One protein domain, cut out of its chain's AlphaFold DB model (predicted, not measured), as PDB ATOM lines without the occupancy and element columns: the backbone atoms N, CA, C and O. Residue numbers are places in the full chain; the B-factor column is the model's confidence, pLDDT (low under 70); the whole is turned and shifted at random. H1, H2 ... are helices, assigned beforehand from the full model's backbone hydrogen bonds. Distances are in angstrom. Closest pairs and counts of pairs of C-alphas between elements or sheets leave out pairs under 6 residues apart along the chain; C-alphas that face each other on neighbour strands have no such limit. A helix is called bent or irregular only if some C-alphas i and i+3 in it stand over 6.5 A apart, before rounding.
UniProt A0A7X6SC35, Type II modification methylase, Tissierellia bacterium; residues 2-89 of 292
ATOM      1  N   ASP A   2     224.959 173.471 345.697       93.38
ATOM      2  CA  ASP A   2     225.429 172.291 344.948       93.38
ATOM      3  C   ASP A   2     225.184 172.352 343.434       93.38
ATOM      4  O   ASP A   2     226.082 172.040 342.662       93.38
ATOM      5  N   LEU A   3     224.021 172.842 342.985       95.56
ATOM      6  CA  LEU A   3     223.752 173.037 341.551       95.56
ATOM      7  C   LEU A   3     224.740 174.011 340.883       95.56
ATOM      8  O   LEU A   3     225.139 173.795 339.737       95.56
ATOM      9  N   LEU A   4     225.164 175.064 341.594       95.94
ATOM     10  CA  LEU A   4     226.200 175.978 341.105       95.94
ATOM     11  C   LEU A   4     227.549 175.275 341.047       95.94
ATOM     12  O   LEU A   4     228.204 175.356 340.018       95.94
ATOM     13  N   ILE A   5     227.937 174.547 342.096       95.50
ATOM     14  CA  ILE A   5     229.195 173.783 342.123       95.50
ATOM     15  C   ILE A   5     229.241 172.795 340.954       95.50
ATOM     16  O   ILE A   5     230.202 172.782 340.192       95.50
ATOM     17  N   GLN A   6     228.173 172.021 340.749       95.56
ATOM     18  CA  GLN A   6     228.058 171.083 339.629       95.56
ATOM     19  C   GLN A   6     228.167 171.779 338.269       95.56
ATOM     20  O   GLN A   6     228.760 171.224 337.349       95.56
ATOM     21  N   SER A   7     227.603 172.979 338.130       96.06
ATOM     22  CA  SER A   7     227.666 173.751 336.884       96.06
ATOM     23  C   SER A   7     229.058 174.339 336.651       96.06
ATOM     24  O   SER A   7     229.587 174.237 335.549       96.06
ATOM     25  N   ILE A   8     229.683 174.890 337.694       96.44
ATOM     26  CA  ILE A   8     231.050 175.423 337.664       96.44
ATOM     27  C   ILE A   8     232.046 174.307 337.343       96.44
ATOM     28  O   ILE A   8     232.960 174.504 336.553       96.44
ATOM     29  N   ASN A   9     231.840 173.102 337.871       93.81
ATOM     30  CA  ASN A   9     232.732 171.977 337.603       93.81
ATOM     31  C   ASN A   9     232.733 171.518 336.136       93.81
ATOM     32  O   ASN A   9     233.678 170.849 335.722       93.81
ATOM     33  N   LYS A  10     231.718 171.903 335.350       95.62
ATOM     34  CA  LYS A  10     231.633 171.634 333.907       95.62
ATOM     35  C   LYS A  10     232.336 172.693 333.047       95.62
ATOM     36  O   LYS A  10     232.389 172.525 331.832       95.62
ATOM     37  N   THR A  11     232.838 173.785 333.630       95.75
ATOM     38  CA  THR A  11     233.579 174.818 332.889       95.75
ATOM     39  C   THR A  11     235.070 174.470 332.782       95.75
ATOM     40  O   THR A  11     235.564 173.566 333.457       95.75
ATOM     41  N   ASN A  12     235.797 175.182 331.912       92.94
ATOM     42  CA  ASN A  12     237.250 175.023 331.792       92.94
ATOM     43  C   ASN A  12     237.985 175.508 333.056       92.94
ATOM     44  O   ASN A  12     237.481 176.362 333.787       92.94
ATOM     45  N   ASP A  13     239.201 175.008 333.286       84.94
ATOM     46  CA  ASP A  13     239.922 175.254 334.543       84.94
ATOM     47  C   ASP A  13     240.288 176.728 334.767       84.94
ATOM     48  O   ASP A  13     240.224 177.209 335.899       84.94
ATOM     49  N   LYS A  14     240.561 177.480 333.691       79.06
ATOM     50  CA  LYS A  14     240.862 178.920 333.770       79.06
ATOM     51  C   LYS A  14     239.707 179.716 334.381       79.06
ATOM     52  O   LYS A  14     239.928 180.616 335.185       79.06
ATOM     53  N   ILE A  15     238.472 179.389 334.006       90.81
ATOM     54  CA  ILE A  15     237.272 180.086 334.482       90.81
ATOM     55  C   ILE A  15     236.759 179.459 335.785       90.81
ATOM     56  O   ILE A  15     236.261 180.174 336.655       90.81
ATOM     57  N   LYS A  16     236.904 178.139 335.952       95.06
ATOM     58  CA  LYS A  16     236.467 177.389 337.137       95.06
ATOM     59  C   LYS A  16     236.979 178.023 338.429       95.06
ATOM     60  O   LYS A  16     236.166 178.311 339.304       95.06
ATOM     61  N   SER A  17     238.279 178.304 338.533       91.38
ATOM     62  CA  SER A  17     238.871 178.892 339.745       91.38
ATOM     63  C   SER A  17     238.274 180.259 340.085       91.38
ATOM     64  O   SER A  17     237.930 180.515 341.239       91.38
ATOM     65  N   ALA A  18     238.057 181.114 339.081       93.50
ATOM     66  CA  ALA A  18     237.424 182.416 339.277       93.50
ATOM     67  C   ALA A  18     235.966 182.279 339.752       93.50
ATOM     68  O   ALA A  18     235.541 182.981 340.668       93.50
ATOM     69  N   LEU A  19     235.199 181.347 339.178       96.44
ATOM     70  CA  LEU A  19     233.813 181.109 339.589       96.44
ATOM     71  C   LEU A  19     233.723 180.488 340.988       96.44
ATOM     72  O   LEU A  19     232.867 180.893 341.774       96.44
ATOM     73  N   LEU A  20     234.614 179.552 341.327       95.81
ATOM     74  CA  LEU A  20     234.704 178.998 342.677       95.81
ATOM     75  C   LEU A  20     235.046 180.092 343.690       95.81
ATOM     76  O   LEU A  20     234.392 180.152 344.726       95.81
ATOM     77  N   LEU A  21     235.970 181.008 343.371       94.75
ATOM     78  CA  LEU A  21     236.276 182.174 344.206       94.75
ATOM     79  C   LEU A  21     235.053 183.086 344.404       94.75
ATOM     80  O   LEU A  21     234.790 183.568 345.508       94.75
ATOM     81  N   MET A  22     234.259 183.320 343.353       96.69
ATOM     82  CA  MET A  22     233.028 184.109 343.477       96.69
ATOM     83  C   MET A  22     231.998 183.418 344.371       96.69
ATOM     84  O   MET A  22     231.414 184.069 345.239       96.69
ATOM     85  N   LEU A  23     231.826 182.103 344.221       96.75
ATOM     86  CA  LEU A  23     230.930 181.309 345.058       96.75
ATOM     87  C   LEU A  23     231.370 181.315 346.528       96.75
ATOM     88  O   LEU A  23     230.563 181.615 347.411       96.75
ATOM     89  N   THR A  24     232.643 181.033 346.803       95.50
ATOM     90  CA  THR A  24     233.196 180.989 348.165       95.50
ATOM     91  C   THR A  24     233.186 182.359 348.834       95.50
ATOM     92  O   THR A  24     232.872 182.455 350.017       95.50
ATOM     93  N   SER A  25     233.426 183.443 348.093       94.06
ATOM     94  CA  SER A  25     233.363 184.808 348.638       94.06
ATOM     95  C   SER A  25     231.942 185.295 348.968       94.06
ATOM     96  O   SER A  25     231.779 186.317 349.642       94.06
ATOM     97  N   ALA A  26     230.906 184.612 348.468       94.94
ATOM     98  CA  ALA A  26     229.504 184.904 348.769       94.94
ATOM     99  C   ALA A  26     228.864 183.921 349.758       94.94
ATOM    100  O   ALA A  26     227.786 184.220 350.273       94.94
ATOM    101  N   SER A  27     229.499 182.779 350.037       93.81
ATOM    102  CA  SER A  27     228.892 181.666 350.779       93.81
ATOM    103  C   SER A  27     228.375 182.063 352.163       93.81
ATOM    104  O   SER A  27     227.290 181.637 352.553       93.81
ATOM    105  N   GLY A  28     229.087 182.945 352.872       92.00
ATOM    106  CA  GLY A  28     228.643 183.479 354.161       92.00
ATOM    107  C   GLY A  28     227.278 184.173 354.070       92.00
ATOM    108  O   GLY A  28     226.401 183.913 354.892       92.00
ATOM    109  N   GLN A  29     227.051 184.966 353.017       92.44
ATOM    110  CA  GLN A  29     225.787 185.670 352.769       92.44
ATOM    111  C   GLN A  29     224.680 184.738 352.240       92.44
ATOM    112  O   GLN A  29     223.503 185.074 352.293       92.44
ATOM    113  N   MET A  30     225.042 183.560 351.733       93.56
ATOM    114  CA  MET A  30     224.108 182.518 351.285       93.56
ATOM    115  C   MET A  30     223.692 181.571 352.423       93.56
ATOM    116  O   MET A  30     222.956 180.611 352.192       93.56
ATOM    117  N   SER A  31     224.210 181.789 353.633       91.94
ATOM    118  CA  SER A  31     224.039 180.888 354.769       91.94
ATOM    119  C   SER A  31     222.962 181.366 355.742       91.94
ATOM    120  O   SER A  31     222.612 182.543 355.801       91.94
ATOM    121  N   LYS A  32     222.521 180.454 356.611       92.00
ATOM    122  CA  LYS A  32     221.641 180.757 357.752       92.00
ATOM    123  C   LYS A  32     222.325 181.560 358.865       92.00
ATOM    124  O   LYS A  32     221.704 181.791 359.895       92.00
ATOM    125  N   MET A  33     223.588 181.957 358.694       93.31
ATOM    126  CA  MET A  33     224.341 182.765 359.662       93.31
ATOM    127  C   MET A  33     224.087 184.271 359.499       93.31
ATOM    128  O   MET A  33     224.552 185.069 360.311       93.31
ATOM    129  N   VAL A  34     223.350 184.675 358.458       93.06
ATOM    130  CA  VAL A  34     223.005 186.075 358.207       93.06
ATOM    131  C   VAL A  34     221.911 186.517 359.171       93.06
ATOM    132  O   VAL A  34     220.738 186.187 358.995       93.06
ATOM    133  N   PHE A  35     222.288 187.274 360.200       90.38
ATOM    134  CA  PHE A  35     221.337 187.779 361.186       90.38
ATOM    135  C   PHE A  35     220.420 188.854 360.600       90.38
ATOM    136  O   PHE A  35     220.777 189.587 359.676       90.38
ATOM    137  N   ALA A  36     219.223 188.949 361.164       89.38
ATOM    138  CA  ALA A  36     218.292 190.021 360.870       89.38
ATOM    139  C   ALA A  36     218.558 191.238 361.766       89.38
ATOM    140  O   ALA A  36     218.707 191.102 362.982       89.38
ATOM    141  N   ILE A  37     218.594 192.429 361.175       85.00
ATOM    142  CA  ILE A  37     218.758 193.693 361.894       85.00
ATOM    143  C   ILE A  37     217.373 194.300 362.116       85.00
ATOM    144  O   ILE A  37     216.710 194.687 361.165       85.00
ATOM    145  N   THR A  38     216.941 194.414 363.371       80.44
ATOM    146  CA  THR A  38     215.582 194.874 363.725       80.44
ATOM    147  C   THR A  38     215.525 196.304 364.281       80.44
ATOM    148  O   THR A  38     214.446 196.850 364.501       80.44
ATOM    149  N   ASN A  39     216.682 196.934 364.532       68.75
ATOM    150  CA  ASN A  39     216.781 198.221 365.239       68.75
ATOM    151  C   ASN A  39     217.759 199.222 364.594       68.75
ATOM    152  O   ASN A  39     218.266 200.118 365.272       68.75
ATOM    153  N   ARG A  40     218.055 199.101 363.295       63.41
ATOM    154  CA  ARG A  40     218.965 200.049 362.635       63.41
ATOM    155  C   ARG A  40     218.337 201.446 362.597       63.41
ATOM    156  O   ARG A  40     217.189 201.594 362.202       63.41
ATOM    157  N   GLY A  41     219.073 202.468 363.039       55.41
ATOM    158  CA  GLY A  41     218.616 203.867 362.999       55.41
ATOM    159  C   GLY A  41     217.730 204.326 364.166       55.41
ATOM    160  O   GLY A  41     217.527 205.528 364.318       55.41
ATOM    161  N   LYS A  42     217.291 203.432 365.066       52.34
ATOM    162  CA  LYS A  42     216.483 203.820 366.244       52.34
ATOM    163  C   LYS A  42     217.246 204.638 367.297       52.34
ATOM    164  O   LYS A  42     216.613 205.235 368.161       52.34
ATOM    165  N   ASN A  43     218.574 204.738 367.197       51.81
ATOM    166  CA  ASN A  43     219.382 205.570 368.097       51.81
ATOM    167  C   ASN A  43     219.148 207.083 367.907       51.81
ATOM    168  O   ASN A  43     219.444 207.844 368.820       51.81
ATOM    169  N   ASN A  44     218.576 207.516 366.773       51.78
ATOM    170  CA  ASN A  44     218.353 208.935 366.455       51.78
ATOM    171  C   ASN A  44     216.863 209.337 366.437       51.78
ATOM    172  O   ASN A  44     216.500 210.327 365.805       51.78
ATOM    173  N   GLY A  45     215.977 208.563 367.079       53.84
ATOM    174  CA  GLY A  45     214.568 208.941 367.276       53.84
ATOM    175  C   GLY A  45     213.697 209.011 366.011       53.84
ATOM    176  O   GLY A  45     212.533 209.391 366.098       53.84
ATOM    177  N   THR A  46     214.217 208.631 364.842       52.50
ATOM    178  CA  THR A  46     213.447 208.553 363.591       52.50
ATOM    179  C   THR A  46     212.971 207.115 363.360       52.50
ATOM    180  O   THR A  46     213.789 206.193 363.363       52.50
ATOM    181  N   PRO A  47     211.659 206.873 363.188       53.31
ATOM    182  CA  PRO A  47     211.149 205.532 362.926       53.31
ATOM    183  C   PRO A  47     211.620 205.053 361.546       53.31
ATOM    184  O   PRO A  47     211.390 205.718 360.533       53.31
ATOM    185  N   SER A  48     212.292 203.898 361.495       54.59
ATOM    186  CA  SER A  48     212.639 203.243 360.233       54.59
ATOM    187  C   SER A  48     211.361 202.739 359.548       54.59
ATOM    188  O   SER A  48     210.507 202.132 360.185       54.59
ATOM    189  N   LYS A  49     211.222 202.968 358.234       56.53
ATOM    190  CA  LYS A  49     210.110 202.434 357.412       56.53
ATOM    191  C   LYS A  49     210.187 200.917 357.179       56.53
ATOM    192  O   LYS A  49     209.268 200.346 356.602       56.53
ATOM    193  N   ILE A  50     211.297 200.291 357.563       60.66
ATOM    194  CA  ILE A  50     211.569 198.865 357.396       60.66
ATOM    195  C   ILE A  50     211.769 198.281 358.794       60.66
ATOM    196  O   ILE A  50     212.645 198.739 359.534       60.66
ATOM    197  N   ASP A  51     210.951 197.288 359.150       71.19
ATOM    198  CA  ASP A  51     210.989 196.641 360.467       71.19
ATOM    199  C   ASP A  51     212.184 195.688 360.621       71.19
ATOM    200  O   ASP A  51     212.648 195.440 361.735       71.19
ATOM    201  N   ILE A  52     212.686 195.136 359.507       83.56
ATOM    202  CA  ILE A  52     213.758 194.138 359.499       83.56
ATOM    203  C   ILE A  52     214.637 194.299 358.250       83.56
ATOM    204  O   ILE A  52     214.160 194.181 357.124       83.56
ATOM    205  N   GLU A  53     215.936 194.508 358.449       85.62
ATOM    206  CA  GLU A  53     216.947 194.576 357.390       85.62
ATOM    207  C   GLU A  53     217.869 193.353 357.386       85.62
ATOM    208  O   GLU A  53     218.101 192.697 358.405       85.62
ATOM    209  N   VAL A  54     218.454 193.084 356.221       86.31
ATOM    210  CA  VAL A  54     219.442 192.023 356.027       86.31
ATOM    211  C   VAL A  54     220.778 192.418 356.664       86.31
ATOM    212  O   VAL A  54     221.360 193.446 356.320       86.31
ATOM    213  N   GLY A  55     221.279 191.583 357.574       88.50
ATOM    214  CA  GLY A  55     222.624 191.700 358.128       88.50
ATOM    215  C   GLY A  55     223.688 191.000 357.284       88.50
ATOM    216  O   GLY A  55     223.570 190.833 356.069       88.50
ATOM    217  N   SER A  56     224.754 190.569 357.946       86.00
ATOM    218  CA  SER A  56     225.841 189.797 357.335       86.00
ATOM    219  C   SER A  56     226.305 188.707 358.293       86.00
ATOM    220  O   SER A  56     225.924 188.692 359.460       86.00
ATOM    221  N   TRP A  57     227.106 187.762 357.815       83.94
ATOM    222  CA  TRP A  57     227.824 186.883 358.729       83.94
ATOM    223  C   TRP A  57     228.890 187.697 359.479       83.94
ATOM    224  O   TRP A  57     229.683 188.391 358.846       83.94
ATOM    225  N   ALA A  58     228.869 187.645 360.815       76.06
ATOM    226  CA  ALA A  58     229.697 188.503 361.662       76.06
ATOM    227  C   ALA A  58     230.880 187.752 362.294       76.06
ATOM    228  O   ALA A  58     232.028 188.034 361.969       76.06
ATOM    229  N   ILE A  59     230.616 186.820 363.220       73.94
ATOM    230  CA  ILE A  59     231.657 186.132 363.996       73.94
ATOM    231  C   ILE A  59     231.275 184.666 364.187       73.94
ATOM    232  O   ILE A  59     230.202 184.372 364.713       73.94
ATOM    233  N   GLY A  60     232.198 183.770 363.828       81.88
ATOM    234  CA  GLY A  60     232.120 182.339 364.124       81.88
ATOM    235  C   GLY A  60     230.958 181.609 363.448       81.88
ATOM    236  O   GLY A  60     230.124 182.194 362.758       81.88
ATOM    237  N   TYR A  61     230.901 180.294 363.643       88.38
ATOM    238  CA  TYR A  61     229.813 179.471 363.125       88.38
ATOM    239  C   TYR A  61     228.642 179.460 364.100       88.38
ATOM    240  O   TYR A  61     228.633 178.724 365.084       88.38
ATOM    241  N   TRP A  62     227.640 180.290 363.822       90.06
ATOM    242  CA  TRP A  62     226.430 180.375 364.629       90.06
ATOM    243  C   TRP A  62     225.213 180.667 363.759       90.06
ATOM    244  O   TRP A  62     225.280 181.446 362.810       90.06
ATOM    245  N   LYS A  63     224.082 180.045 364.101       91.56
ATOM    246  CA  LYS A  63     222.788 180.290 363.467       91.56
ATOM    247  C   LYS A  63     221.948 181.207 364.367       91.56
ATOM    248  O   LYS A  63     221.463 180.739 365.401       91.56
ATOM    249  N   PRO A  64     221.720 182.473 363.980       90.38
ATOM    250  CA  PRO A  64     220.837 183.371 364.703       90.38
ATOM    251  C   PRO A  64     219.404 182.841 364.794       90.38
ATOM    252  O   PRO A  64     218.888 182.224 363.857       90.38
ATOM    253  N   LYS A  65     218.719 183.148 365.905       91.00
ATOM    254  CA  LYS A  65     217.291 182.821 366.072       91.00
ATOM    255  C   LYS A  65     216.447 183.454 364.961       91.00
ATOM    256  O   LYS A  65     215.590 182.785 364.394       91.00
ATOM    257  N   LEU A  66     216.733 184.716 364.636       90.62
ATOM    258  CA  LEU A  66     216.142 185.445 363.517       90.62
ATOM    259  C   LEU A  66     217.222 185.696 362.456       90.62
ATOM    260  O   LEU A  66     218.173 186.442 362.697       90.62
ATOM    261  N   HIS A  67     217.086 185.042 361.306       92.62
ATOM    262  CA  HIS A  67     218.056 185.074 360.213       92.62
ATOM    263  C   HIS A  67     217.351 185.177 358.861       92.62
ATOM    264  O   HIS A  67     216.176 184.832 358.734       92.62
ATOM    265  N   PHE A  68     218.093 185.635 357.856       91.31
ATOM    266  CA  PHE A  68     217.669 185.596 356.464       91.31
ATOM    267  C   PHE A  68     218.239 184.366 355.758       91.31
ATOM    268  O   PHE A  68     219.355 183.930 356.036       91.31
ATOM    269  N   GLU A  69     217.487 183.854 354.787       90.31
ATOM    270  CA  GLU A  69     218.002 182.970 353.746       90.31
ATOM    271  C   GLU A  69     217.970 183.741 352.432       90.31
ATOM    272  O   GLU A  69     216.908 184.028 351.880       90.31
ATOM    273  N   ILE A  70     219.144 184.148 351.960       92.38
ATOM    274  CA  ILE A  70     219.249 184.979 350.763       92.38
ATOM    275  C   ILE A  70     219.415 184.072 349.558       92.38
ATOM    276  O   ILE A  70     220.133 183.071 349.601       92.38
ATOM    277  N   ASN A  71     218.749 184.438 348.465       95.00
ATOM    278  CA  ASN A  71     218.819 183.691 347.224       95.00
ATOM    279  C   ASN A  71     220.281 183.495 346.780       95.00
ATOM    280  O   ASN A  71     221.018 184.453 346.529       95.00
ATOM    281  N   VAL A  72     220.672 182.225 346.668       95.88
ATOM    282  CA  VAL A  72     222.036 181.805 346.341       95.88
ATOM    283  C   VAL A  72     222.487 182.362 344.991       95.88
ATOM    284  O   VAL A  72     223.602 182.867 344.887       95.88
ATOM    285  N   TRP A  73     221.631 182.302 343.968       97.00
ATOM    286  CA  TRP A  73     221.956 182.806 342.635       97.00
ATOM    287  C   TRP A  73     222.235 184.308 342.665       97.00
ATOM    288  O   TRP A  73     223.272 184.739 342.178       97.00
ATOM    289  N   ASN A  74     221.381 185.087 343.331       96.06
ATOM    290  CA  ASN A  74     221.560 186.535 343.434       96.06
ATOM    291  C   ASN A  74     222.867 186.892 344.157       96.06
ATOM    292  O   ASN A  74     223.587 187.791 343.731       96.06
ATOM    293  N   CYS A  75     223.207 186.188 345.241       95.69
ATOM    294  CA  CYS A  75     224.481 186.392 345.935       95.69
ATOM    295  C   CYS A  75     225.687 186.081 345.034       95.69
ATOM    296  O   CYS A  75     226.664 186.831 345.046       95.69
ATOM    297  N   PHE A  76     225.615 184.994 344.263       97.50
ATOM    298  CA  PHE A  76     226.669 184.574 343.343       97.50
ATOM    299  C   PHE A  76     226.836 185.552 342.175       97.50
ATOM    300  O   PHE A  76     227.932 186.073 341.974       97.50
ATOM    301  N   ASP A  77     225.755 185.861 341.458       97.62
ATOM    302  CA  ASP A  77     225.766 186.782 340.318       97.62
ATOM    303  C   ASP A  77     226.271 188.168 340.738       97.62
ATOM    304  O   ASP A  77     227.182 188.712 340.119       97.62
ATOM    305  N   ASN A  78     225.827 188.687 341.888       96.44
ATOM    306  CA  ASN A  78     226.337 189.951 342.424       96.44
ATOM    307  C   ASN A  78     227.863 189.957 342.634       96.44
ATOM    308  O   ASN A  78     228.500 191.000 342.462       96.44
ATOM    309  N   LYS A  79     228.476 188.829 343.028       96.00
ATOM    310  CA  LYS A  79     229.942 188.727 343.120       96.00
ATOM    311  C   LYS A  79     230.590 188.661 341.743       96.00
ATOM    312  O   LYS A  79     231.565 189.375 341.524       96.00
ATOM    313  N   VAL A  80     230.022 187.893 340.816       96.62
ATOM    314  CA  VAL A  80     230.500 187.818 339.428       96.62
ATOM    315  C   VAL A  80     230.487 189.202 338.771       96.62
ATOM    316  O   VAL A  80     231.503 189.621 338.224       96.62
ATOM    317  N   GLN A  81     229.403 189.972 338.903       97.25
ATOM    318  CA  GLN A  81     229.329 191.336 338.363       97.25
ATOM    319  C   GLN A  81     230.383 192.269 338.979       97.25
ATOM    320  O   GLN A  81     230.969 193.098 338.280       97.25
ATOM    321  N   LYS A  82     230.674 192.127 340.281       95.31
ATOM    322  CA  LYS A  82     231.761 192.874 340.936       95.31
ATOM    323  C   LYS A  82     233.125 192.505 340.360       95.31
ATOM    324  O   LYS A  82     233.892 193.414 340.060       95.31
ATOM    325  N   LEU A  83     233.403 191.217 340.158       94.44
ATOM    326  CA  LEU A  83     234.639 190.768 339.514       94.44
ATOM    327  C   LEU A  83     234.767 191.351 338.104       94.44
ATOM    328  O   LEU A  83     235.777 191.975 337.803       94.44
ATOM    329  N   LEU A  84     233.724 191.243 337.276       94.50
ATOM    330  CA  LEU A  84     233.715 191.807 335.921       94.50
ATOM    331  C   LEU A  84     233.957 193.320 335.911       94.50
ATOM    332  O   LEU A  84     234.616 193.831 335.009       94.50
ATOM    333  N   LYS A  85     233.443 194.053 336.906       94.94
ATOM    334  CA  LYS A  85     233.724 195.484 337.058       94.94
ATOM    335  C   LYS A  85     235.192 195.733 337.400       94.94
ATOM    336  O   LYS A  85     235.787 196.618 336.798       94.94
ATOM    337  N   THR A  86     235.767 194.972 338.332       91.88
ATOM    338  CA  THR A  86     237.168 195.122 338.755       91.88
ATOM    339  C   THR A  86     238.149 194.780 337.637       91.88
ATOM    340  O   THR A  86     239.108 195.517 337.436       91.88
ATOM    341  N   LEU A  87     237.878 193.729 336.858       90.44
ATOM    342  CA  LEU A  87     238.736 193.298 335.748       90.44
ATOM    343  C   LEU A  87     238.938 194.386 334.677       90.44
ATOM    344  O   LEU A  87     239.949 194.372 333.988       90.44
ATOM    345  N   LYS A  88     238.028 195.364 334.560       90.81
ATOM    346  CA  LYS A  88     238.172 196.509 333.635       90.81
ATOM    347  C   LYS A  88     239.298 197.475 334.013       90.81
ATOM    348  O   LYS A  88     239.683 198.291 333.185       90.81
ATOM    349  N   TYR A  89     239.763 197.423 335.257       89.75
ATOM    350  CA  TYR A  89     240.802 198.304 335.794       89.75
ATOM    351  C   TYR A  89     242.106 197.560 336.082       89.75
ATOM    352  O   TYR A  89     243.035 198.153 336.626       89.75
TER     353      TYR A  89
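Overview. This is residues 2 to 89 of the 292 residues of the protein "Type II modification methylase" of Tissierellia bacterium (UniProt A0A7X6SC35). The longest helix, H2, is the middle of a loose cluster of three helices: short H1 folds back along part of it as a helical hairpin, and H3 packs on it at a steep tilt, with residues 84 to 89 sticking out. Beyond the last residue of H2 a long looped stretch, residues 31 to 71, runs out as an arm and comes back to H3; its residues 41 to 46 stick out too. The printed part has 88 residues with three named helices, H1, H2 and H3 in that order along the chain, and no named strand; the class is all helix, though the named helices hold 41 of the 88 residues, under half. The whole is loose, with a radius of gyration of the C-alphas of 16.5 A, and elongated, spanning 53 by 32 by 21 A.

Arrangement. H2, residues 13 to 30, has a kink of 30 degrees near residue 24, and it is irregular: C-alphas 25 and 28 are 7.4 A apart. H3, residues 72 to 87, touches H2; their closest C-alphas, those of Met 30 and Val 72, are 5.4 A apart. The two run opposite ways at a steep tilt of 55 degrees. H1, residues 2 to 8, touches H2 with residues 16 to 20 of H2 alone; the closest C-alphas, those of Ile 8 and Lys 16, are 5.8 A apart. H1 and H2 form a helical hairpin, running opposite ways at a shallow tilt of 28 degrees. H1 and H3 are only just apart, their closest C-alphas 8.2 A from each other. Residues 36 to 37 pair with residues 53 to 54, antiparallel, in a short pairing within the long stretch. Every O i to N i+4 pair is within hydrogen-bond range in H1 and H3; in H2 it is 11 of 14.

Along the chain. H2 spans 24.1 A from C-alpha 13 at (239.922, 175.254, 334.543) to C-alpha 30 at (224.108, 182.518, 351.285). H3 spans 22.9 A and ends with C-alpha 87 at (238.736, 193.298, 335.748). H1, 9.7 A from first to last C-alpha, begins with C-alpha 2 at (225.429, 172.291, 344.948).

Size, cuts and confidence. The C-alphas of Asn 12 and Gly 45, the two farthest apart, are 54.1 A from each other. Without the stretches that stand free, the body of 76 residues spans 50 by 25 by 19 A. The link from H1 to H2 is tight, with 4 residues, and the link from H2 to H3 is long, with 41 residues. The printed part has no cut. The mean pLDDT of the printed part is 86.8, and the 12 residues 39 to 50 are under 70.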